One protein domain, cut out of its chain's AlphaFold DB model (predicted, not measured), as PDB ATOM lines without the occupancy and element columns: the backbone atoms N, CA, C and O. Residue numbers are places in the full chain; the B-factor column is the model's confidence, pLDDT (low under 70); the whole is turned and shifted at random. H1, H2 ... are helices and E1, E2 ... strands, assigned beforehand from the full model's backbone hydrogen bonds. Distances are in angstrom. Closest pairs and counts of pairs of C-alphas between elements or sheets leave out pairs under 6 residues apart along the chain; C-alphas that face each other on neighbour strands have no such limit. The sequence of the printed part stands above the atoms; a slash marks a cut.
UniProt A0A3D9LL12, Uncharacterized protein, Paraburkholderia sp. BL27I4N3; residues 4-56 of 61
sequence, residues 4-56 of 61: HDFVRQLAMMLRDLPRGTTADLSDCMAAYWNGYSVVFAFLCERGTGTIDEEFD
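Overview. This is residues 4 to 56 of the 61 residues of an uncharacterized protein of Paraburkholderia sp. BL27I4N3 (UniProt A0A3D9LL12). A strongly twisted sheet of four strands has one helix, H1, packed across one face, over E2 and E3, while the other face is bare. The strands follow one another as a meander, each the antiparallel neighbour of the one before, in the order E1, E2, E3, E4. The 53 printed residues hold H1 first and then the four strands, a mixed class in two layers, the helix on one face of the sheet. The whole is compact, with a radius of gyration of the C-alphas of 10.8 A and spans of 30 by 23 by 15 A.

Arrangement. Start at the inner strands E2, residues 29 to 33, and E3, residues 38 to 43, a hairpin in which N 30 and O 41 are 2.8 A apart, within hydrogen-bond range. Beside E2 find edge strand E1, residues 22 to 26, antiparallel at 156 degrees, with N 23 and O 31 at 2.7 A. Beside E3 find edge strand E4, residues 51 to 55, at 139 degrees, with N 42 and O 53 at 2.8 A. E1 and E4 are apart. H1, residues 4 to 16, is on the sheet at a height of 8.7 A, across the strands, at 65 degrees to E3 on the local plane. Its closest C-alphas to E3 are Ala 11 and Val 38, 5.6 A apart. Within H1, 8 of 9 O i to N i+4 pairs are within hydrogen-bond range.

Along the chain. Find C-alpha 38 at (378.524, 631.197, 463.341); from there E3 runs 15.5 A to residue 43. E2 spans 14.1 A, E1 11.7 A and E4 10.5 A, ending at C-alpha 55 at (387.712, 633.077, 459.935). H1 runs 18.7 A from C-alpha 4 at (378.938, 620.569, 458.898).

Size, cuts and confidence. Asp 5 and Arg 46 have the two C-alphas farthest apart, 31.1 A. The printed part has no cut and no long link. Mean pLDDT of the printed part is 84.1; look for values under 70 at residues 47 and 49.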
ATOM      1  N   HIS A   4     380.225 619.921 459.145       79.31
ATOM      2  CA  HIS A   4     378.938 620.569 458.898       79.31
ATOM      3  C   HIS A   4     377.907 620.321 460.004       79.31
ATOM      4  O   HIS A   4     377.230 621.257 460.426       79.31
ATOM      5  N   ASP A   5     377.795 619.088 460.514       84.38
ATOM      6  CA  ASP A   5     376.881 618.790 461.625       84.38
ATOM      7  C   ASP A   5     377.267 619.559 462.892       84.38
ATOM      8  O   ASP A   5     376.392 620.059 463.600       84.38
ATOM      9  N   PHE A   6     378.573 619.693 463.150       84.31
ATOM     10  CA  PHE A   6     379.099 620.459 464.277       84.31
ATOM     11  C   PHE A   6     378.738 621.938 464.184       84.31
ATOM     12  O   PHE A   6     378.111 622.468 465.099       84.31
ATOM     13  N   VAL A   7     379.057 622.585 463.059       84.50
ATOM     14  CA  VAL A   7     378.743 624.007 462.841       84.50
ATOM     15  C   VAL A   7     377.237 624.239 462.947       84.50
ATOM     16  O   VAL A   7     376.797 625.191 463.588       84.50
ATOM     17  N   ARG A   8     376.422 623.335 462.392       86.75
ATOM     18  CA  ARG A   8     374.960 623.439 462.447       86.75
ATOM     19  C   ARG A   8     374.416 623.321 463.872       86.75
ATOM     20  O   ARG A   8     373.507 624.065 464.232       86.75
ATOM     21  N   GLN A   9     374.942 622.404 464.683       88.62
ATOM     22  CA  GLN A   9     374.555 622.291 466.093       88.62
ATOM     23  C   GLN A   9     375.007 623.504 466.904       88.62
ATOM     24  O   GLN A   9     374.209 624.063 467.652       88.62
ATOM     25  N   LEU A  10     376.241 623.957 466.691       87.75
ATOM     26  CA  LEU A  10     376.795 625.139 467.341       87.75
ATOM     27  C   LEU A  10     375.976 626.396 467.010       87.75
ATOM     28  O   LEU A  10     375.645 627.169 467.904       87.75
ATOM     29  N   ALA A  11     375.556 626.544 465.750       88.06
ATOM     30  CA  ALA A  11     374.666 627.612 465.303       88.06
ATOM     31  C   ALA A  11     373.321 627.585 466.029       88.06
ATOM     32  O   ALA A  11     372.839 628.625 466.466       88.06
ATOM     33  N   MET A  12     372.713 626.405 466.180       89.88
ATOM     34  CA  MET A  12     371.443 626.268 466.897       89.88
ATOM     35  C   MET A  12     371.578 626.645 468.375       89.88
ATOM     36  O   MET A  12     370.699 627.323 468.897       89.88
ATOM     37  N   MET A  13     372.681 626.264 469.026       90.25
ATOM     38  CA  MET A  13     372.931 626.605 470.430       90.25
ATOM     39  C   MET A  13     373.201 628.101 470.615       90.25
ATOM     40  O   MET A  13     372.539 628.746 471.421       90.25
ATOM     41  N   LEU A  14     374.130 628.677 469.848       89.25
ATOM     42  CA  LEU A  14     374.499 630.092 469.969       89.25
ATOM     43  C   LEU A  14     373.364 631.040 469.569       89.25
ATOM     44  O   LEU A  14     373.252 632.124 470.132       89.25
ATOM     45  N   ARG A  15     372.505 630.636 468.626       87.38
ATOM     46  CA  ARG A  15     371.336 631.424 468.213       87.38
ATOM     47  C   ARG A  15     370.283 631.561 469.315       87.38
ATOM     48  O   ARG A  15     369.577 632.567 469.332       87.38
ATOM     49  N   ASP A  16     370.140 630.553 470.171       90.94
ATOM     50  CA  ASP A  16     369.173 630.559 471.278       90.94
ATOM     51  C   ASP A  16     369.703 631.328 472.504       90.94
ATOM     52  O   ASP A  16     368.943 631.796 473.351       90.94
ATOM     53  N   LEU A  17     371.025 631.508 472.571       87.94
ATOM     54  CA  LEU A  17     371.707 632.229 473.634       87.94
ATOM     55  C   LEU A  17     371.637 633.756 473.432       87.94
ATOM     56  O   LEU A  17     371.491 634.257 472.312       87.94
ATOM     57  N   PRO A  18     371.736 634.542 474.521       85.38
ATOM     58  CA  PRO A  18     371.732 635.994 474.431       85.38
ATOM     59  C   PRO A  18     372.907 636.518 473.599       85.38
ATOM     60  O   PRO A  18     373.994 635.935 473.553       85.38
ATOM     61  N   ARG A  19     372.691 637.671 472.956       79.12
ATOM     62  CA  ARG A  19     373.718 638.349 472.155       79.12
ATOM     63  C   ARG A  19     374.964 638.617 472.999       79.12
ATOM     64  O   ARG A  19     374.851 639.103 474.120       79.12
ATOM     65  N   GLY A  20     376.129 638.331 472.425       80.56
ATOM     66  CA  GLY A  20     377.415 638.407 473.123       80.56
ATOM     67  C   GLY A  20     377.841 637.095 473.785       80.56
ATOM     68  O   GLY A  20     378.894 637.068 474.411       80.56
ATOM     69  N   THR A  21     377.065 636.015 473.640       87.56
ATOM     70  CA  THR A  21     377.516 634.683 474.054       87.56
ATOM     71  C   THR A  21     378.523 634.127 473.055       87.56
ATOM     72  O   THR A  21     378.258 634.078 471.850       87.56
ATOM     73  N   THR A  22     379.661 633.683 473.576       88.06
ATOM     74  CA  THR A  22     380.715 632.985 472.844       88.06
ATOM     75  C   THR A  22     380.775 631.533 473.313       88.06
ATOM     76  O   THR A  22     380.500 631.219 474.470       88.06
ATOM     77  N   ALA A  23     381.098 630.630 472.398       89.00
ATOM     78  CA  ALA A  23     381.454 629.254 472.682       89.00
ATOM     79  C   ALA A  23     382.970 629.126 472.576       89.00
ATOM     80  O   ALA A  23     383.529 629.261 471.487       89.00
ATOM     81  N   ASP A  24     383.622 628.847 473.696       87.69
ATOM     82  CA  ASP A  24     385.052 628.564 473.711       87.69
ATOM     83  C   ASP A  24     385.282 627.137 473.208       87.69
ATOM     84  O   ASP A  24     384.768 626.162 473.764       87.69
ATOM     85  N   LEU A  25     386.017 627.022 472.106       84.00
ATOM     86  CA  LEU A  25     386.350 625.747 471.471       84.00
ATOM     87  C   LEU A  25     387.711 625.234 471.939       84.00
ATOM     88  O   LEU A  25     387.923 624.026 472.028       84.00
ATOM     89  N   SER A  26     388.630 626.157 472.222       81.62
ATOM     90  CA  SER A  26     389.971 625.902 472.747       81.62
ATOM     91  C   SER A  26     390.507 627.165 473.432       81.62
ATOM     92  O   SER A  26     389.927 628.238 473.285       81.62
ATOM     93  N   ASP A  27     391.642 627.064 474.124       79.94
ATOM     94  CA  ASP A  27     392.323 628.189 474.779       79.94
ATOM     95  C   ASP A  27     392.645 629.350 473.821       79.94
ATOM     96  O   ASP A  27     392.710 630.506 474.239       79.94
ATOM     97  N   CYS A  28     392.798 629.053 472.525       82.50
ATOM     98  CA  CYS A  28     393.090 630.036 471.484       82.50
ATOM     99  C   CYS A  28     391.959 630.180 470.454       82.50
ATOM    100  O   CYS A  28     392.192 630.736 469.384       82.50
ATOM    101  N   MET A  29     390.759 629.642 470.699       86.75
ATOM    102  CA  MET A  29     389.698 629.638 469.690       86.75
ATOM    103  C   MET A  29     388.309 629.763 470.306       86.75
ATOM    104  O   MET A  29     387.900 628.945 471.130       86.75
ATOM    105  N   ALA A  30     387.552 630.735 469.812       89.06
ATOM    106  CA  ALA A  30     386.164 630.963 470.165       89.06
ATOM    107  C   ALA A  30     385.275 630.946 468.920       89.06
ATOM    108  O   ALA A  30     385.719 631.157 467.791       89.06
ATOM    109  N   ALA A  31     383.993 630.709 469.135       90.00
ATOM    110  CA  ALA A  31     382.960 630.848 468.128       90.00
ATOM    111  C   ALA A  31     381.801 631.666 468.679       90.00
ATOM    112  O   ALA A  31     381.454 631.556 469.852       90.00
ATOM    113  N   TYR A  32     381.172 632.477 467.844       88.56
ATOM    114  CA  TYR A  32     380.054 633.305 468.273       88.56
ATOM    115  C   TYR A  32     379.027 633.467 467.155       88.56
ATOM    116  O   TYR A  32     379.305 633.237 465.982       88.56
ATOM    117  N   TRP A  33     377.801 633.835 467.524       89.31
ATOM    118  CA  TRP A  33     376.732 634.073 466.557       89.31
ATOM    119  C   TRP A  33     376.648 635.557 466.202       89.31
ATOM    120  O   TRP A  33     376.340 636.387 467.061       89.31
ATOM    121  N   ASN A  34     376.872 635.897 464.930       84.50
ATOM    122  CA  ASN A  34     376.842 637.287 464.453       84.50
ATOM    123  C   ASN A  34     375.425 637.791 464.094       84.50
ATOM    124  O   ASN A  34     375.248 638.956 463.745       84.50
ATOM    125  N   GLY A  35     374.405 636.927 464.171       84.50
ATOM    126  CA  GLY A  35     373.031 637.220 463.742       84.50
ATOM    127  C   GLY A  35     372.594 636.469 462.480       84.50
ATOM    128  O   GLY A  35     371.400 636.219 462.317       84.50
ATOM    129  N   TYR A  36     373.548 636.067 461.642       84.12
ATOM    130  CA  TYR A  36     373.337 635.390 460.361       84.12
ATOM    131  C   TYR A  36     373.983 634.000 460.323       84.12
ATOM    132  O   TYR A  36     373.368 633.059 459.822       84.12
ATOM    133  N   SER A  37     375.196 633.872 460.862       85.81
ATOM    134  CA  SER A  37     376.007 632.654 460.869       85.81
ATOM    135  C   SER A  37     376.874 632.560 462.132       85.81
ATOM    136  O   SER A  37     376.979 633.505 462.924       85.81
ATOM    137  N   VAL A  38     377.471 631.382 462.339       87.56
ATOM    138  CA  VAL A  38     378.524 631.197 463.341       87.56
ATOM    139  C   VAL A  38     379.824 631.714 462.752       87.56
ATOM    140  O   VAL A  38     380.229 631.266 461.685       87.56
ATOM    141  N   VAL A  39     380.464 632.628 463.465       87.75
ATOM    142  CA  VAL A  39     381.798 633.131 463.153       87.75
ATOM    143  C   VAL A  39     382.781 632.451 464.086       87.75
ATOM    144  O   VAL A  39     382.525 632.356 465.290       87.75
ATOM    145  N   PHE A  40     383.889 631.975 463.532       88.50
ATOM    146  CA  PHE A  40     384.998 631.445 464.307       88.50
ATOM    147  C   PHE A  40     386.079 632.508 464.417       88.50
ATOM    148  O   PHE A  40     386.319 633.277 463.490       88.50
ATOM    149  N   ALA A  41     386.707 632.568 465.577       88.56
ATOM    150  CA  ALA A  41     387.720 633.549 465.892       88.56
ATOM    151  C   ALA A  41     388.871 632.878 466.630       88.56
ATOM    152  O   ALA A  41     388.659 632.157 467.610       88.56
ATOM    153  N   PHE A  42     390.094 633.139 466.189       87.19
ATOM    154  CA  PHE A  42     391.271 632.881 466.998       87.19
ATOM    155  C   PHE A  42     391.353 633.931 468.098       87.19
ATOM    156  O   PHE A  42     391.127 635.115 467.864       87.19
ATOM    157  N   LEU A  43     391.638 633.485 469.314       86.44
ATOM    158  CA  LEU A  43     391.877 634.353 470.454       86.44
ATOM    159  C   LEU A  43     393.368 634.647 470.556       86.44
ATOM    160  O   LEU A  43     394.208 633.782 470.311       86.44
ATOM    161  N   CYS A  44     393.689 635.868 470.968       81.19
ATOM    162  CA  CYS A  44     395.067 636.291 471.139       81.19
ATOM    163  C   CYS A  44     395.749 635.430 472.221       81.19
ATOM    164  O   CYS A  44     395.278 635.370 473.362       81.19
ATOM    165  N   GLU A  45     396.902 634.831 471.901       70.19
ATOM    166  CA  GLU A  45     397.671 633.945 472.803       70.19
ATOM    167  C   GLU A  45     398.104 634.624 474.113       70.19
ATOM    168  O   GLU A  45     398.528 633.981 475.071       70.19
ATOM    169  N   ARG A  46     397.979 635.953 474.185       71.69
ATOM    170  CA  ARG A  46     398.254 636.753 475.382       71.69
ATOM    171  C   ARG A  46     397.227 636.562 476.504       71.69
ATOM    172  O   ARG A  46     397.359 637.213 477.538       71.69
ATOM    173  N   GLY A  47     396.218 635.707 476.318       64.62
ATOM    174  CA  GLY A  47     395.221 635.391 477.345       64.62
ATOM    175  C   GLY A  47     394.277 636.556 477.648       64.62
ATOM    176  O   GLY A  47     393.626 636.582 478.687       64.62
ATOM    177  N   THR A  48     394.199 637.539 476.751       71.94
ATOM    178  CA  THR A  48     393.308 638.697 476.886       71.94
ATOM    179  C   THR A  48     391.866 638.372 476.486       71.94
ATOM    180  O   THR A  48     391.003 639.240 476.600       71.94
ATOM    181  N   GLY A  49     391.602 637.154 475.986       69.25
ATOM    182  CA  GLY A  49     390.286 636.729 475.489       69.25
ATOM    183  C   GLY A  49     389.790 637.569 474.310       69.25
ATOM    184  O   GLY A  49     388.596 637.631 474.040       69.25
ATOM    185  N   THR A  50     390.702 638.284 473.647       79.88
ATOM    186  CA  THR A  50     390.383 639.181 472.536       79.88
ATOM    187  C   THR A  50     390.487 638.414 471.234       79.88
ATOM    188  O   THR A  50     391.413 637.620 471.071       79.88
ATOM    189  N   ILE A  51     389.556 638.674 470.320       83.00
ATOM    190  CA  ILE A  51     389.604 638.143 468.960       83.00
ATOM    191  C   ILE A  51     390.847 638.709 468.267       83.00
ATOM    192  O   ILE A  51     391.022 639.926 468.211       83.00
ATOM    193  N   ASP A  52     391.705 637.812 467.799       85.62
ATOM    194  CA  ASP A  52     392.911 638.095 467.026       85.62
ATOM    195  C   ASP A  52     392.583 638.082 465.529       85.62
ATOM    196  O   ASP A  52     392.786 639.080 464.839       85.62
ATOM    197  N   GLU A  53     391.967 636.995 465.052       84.62
ATOM    198  CA  GLU A  53     391.587 636.821 463.650       84.62
ATOM    199  C   GLU A  53     390.252 636.082 463.526       84.62
ATOM    200  O   GLU A  53     390.044 635.041 464.150       84.62
ATOM    201  N   GLU A  54     389.345 636.616 462.711       86.88
ATOM    202  CA  GLU A  54     388.077 635.971 462.371       86.88
ATOM    203  C   GLU A  54     388.242 635.151 461.098       86.88
ATOM    204  O   GLU A  54     388.810 635.620 460.113       86.88
ATOM    205  N   PHE A  55     387.702 633.940 461.100       81.81
ATOM    206  CA  PHE A  55     387.712 633.077 459.935       81.81
ATOM    207  C   PHE A  55     386.374 632.377 459.777       81.81
ATOM    208  O   PHE A  55     385.702 631.998 460.742       81.81
ATOM    209  N   ASP A  56     385.997 632.188 458.521       72.81
ATOM    210  CA  ASP A  56     384.859 631.358 458.192       72.81
ATOM    211  C   ASP A  56     385.356 629.929 457.963       72.81
ATOM    212  O   ASP A  56     386.259 629.676 457.160       72.81
TER     213      ASP A  56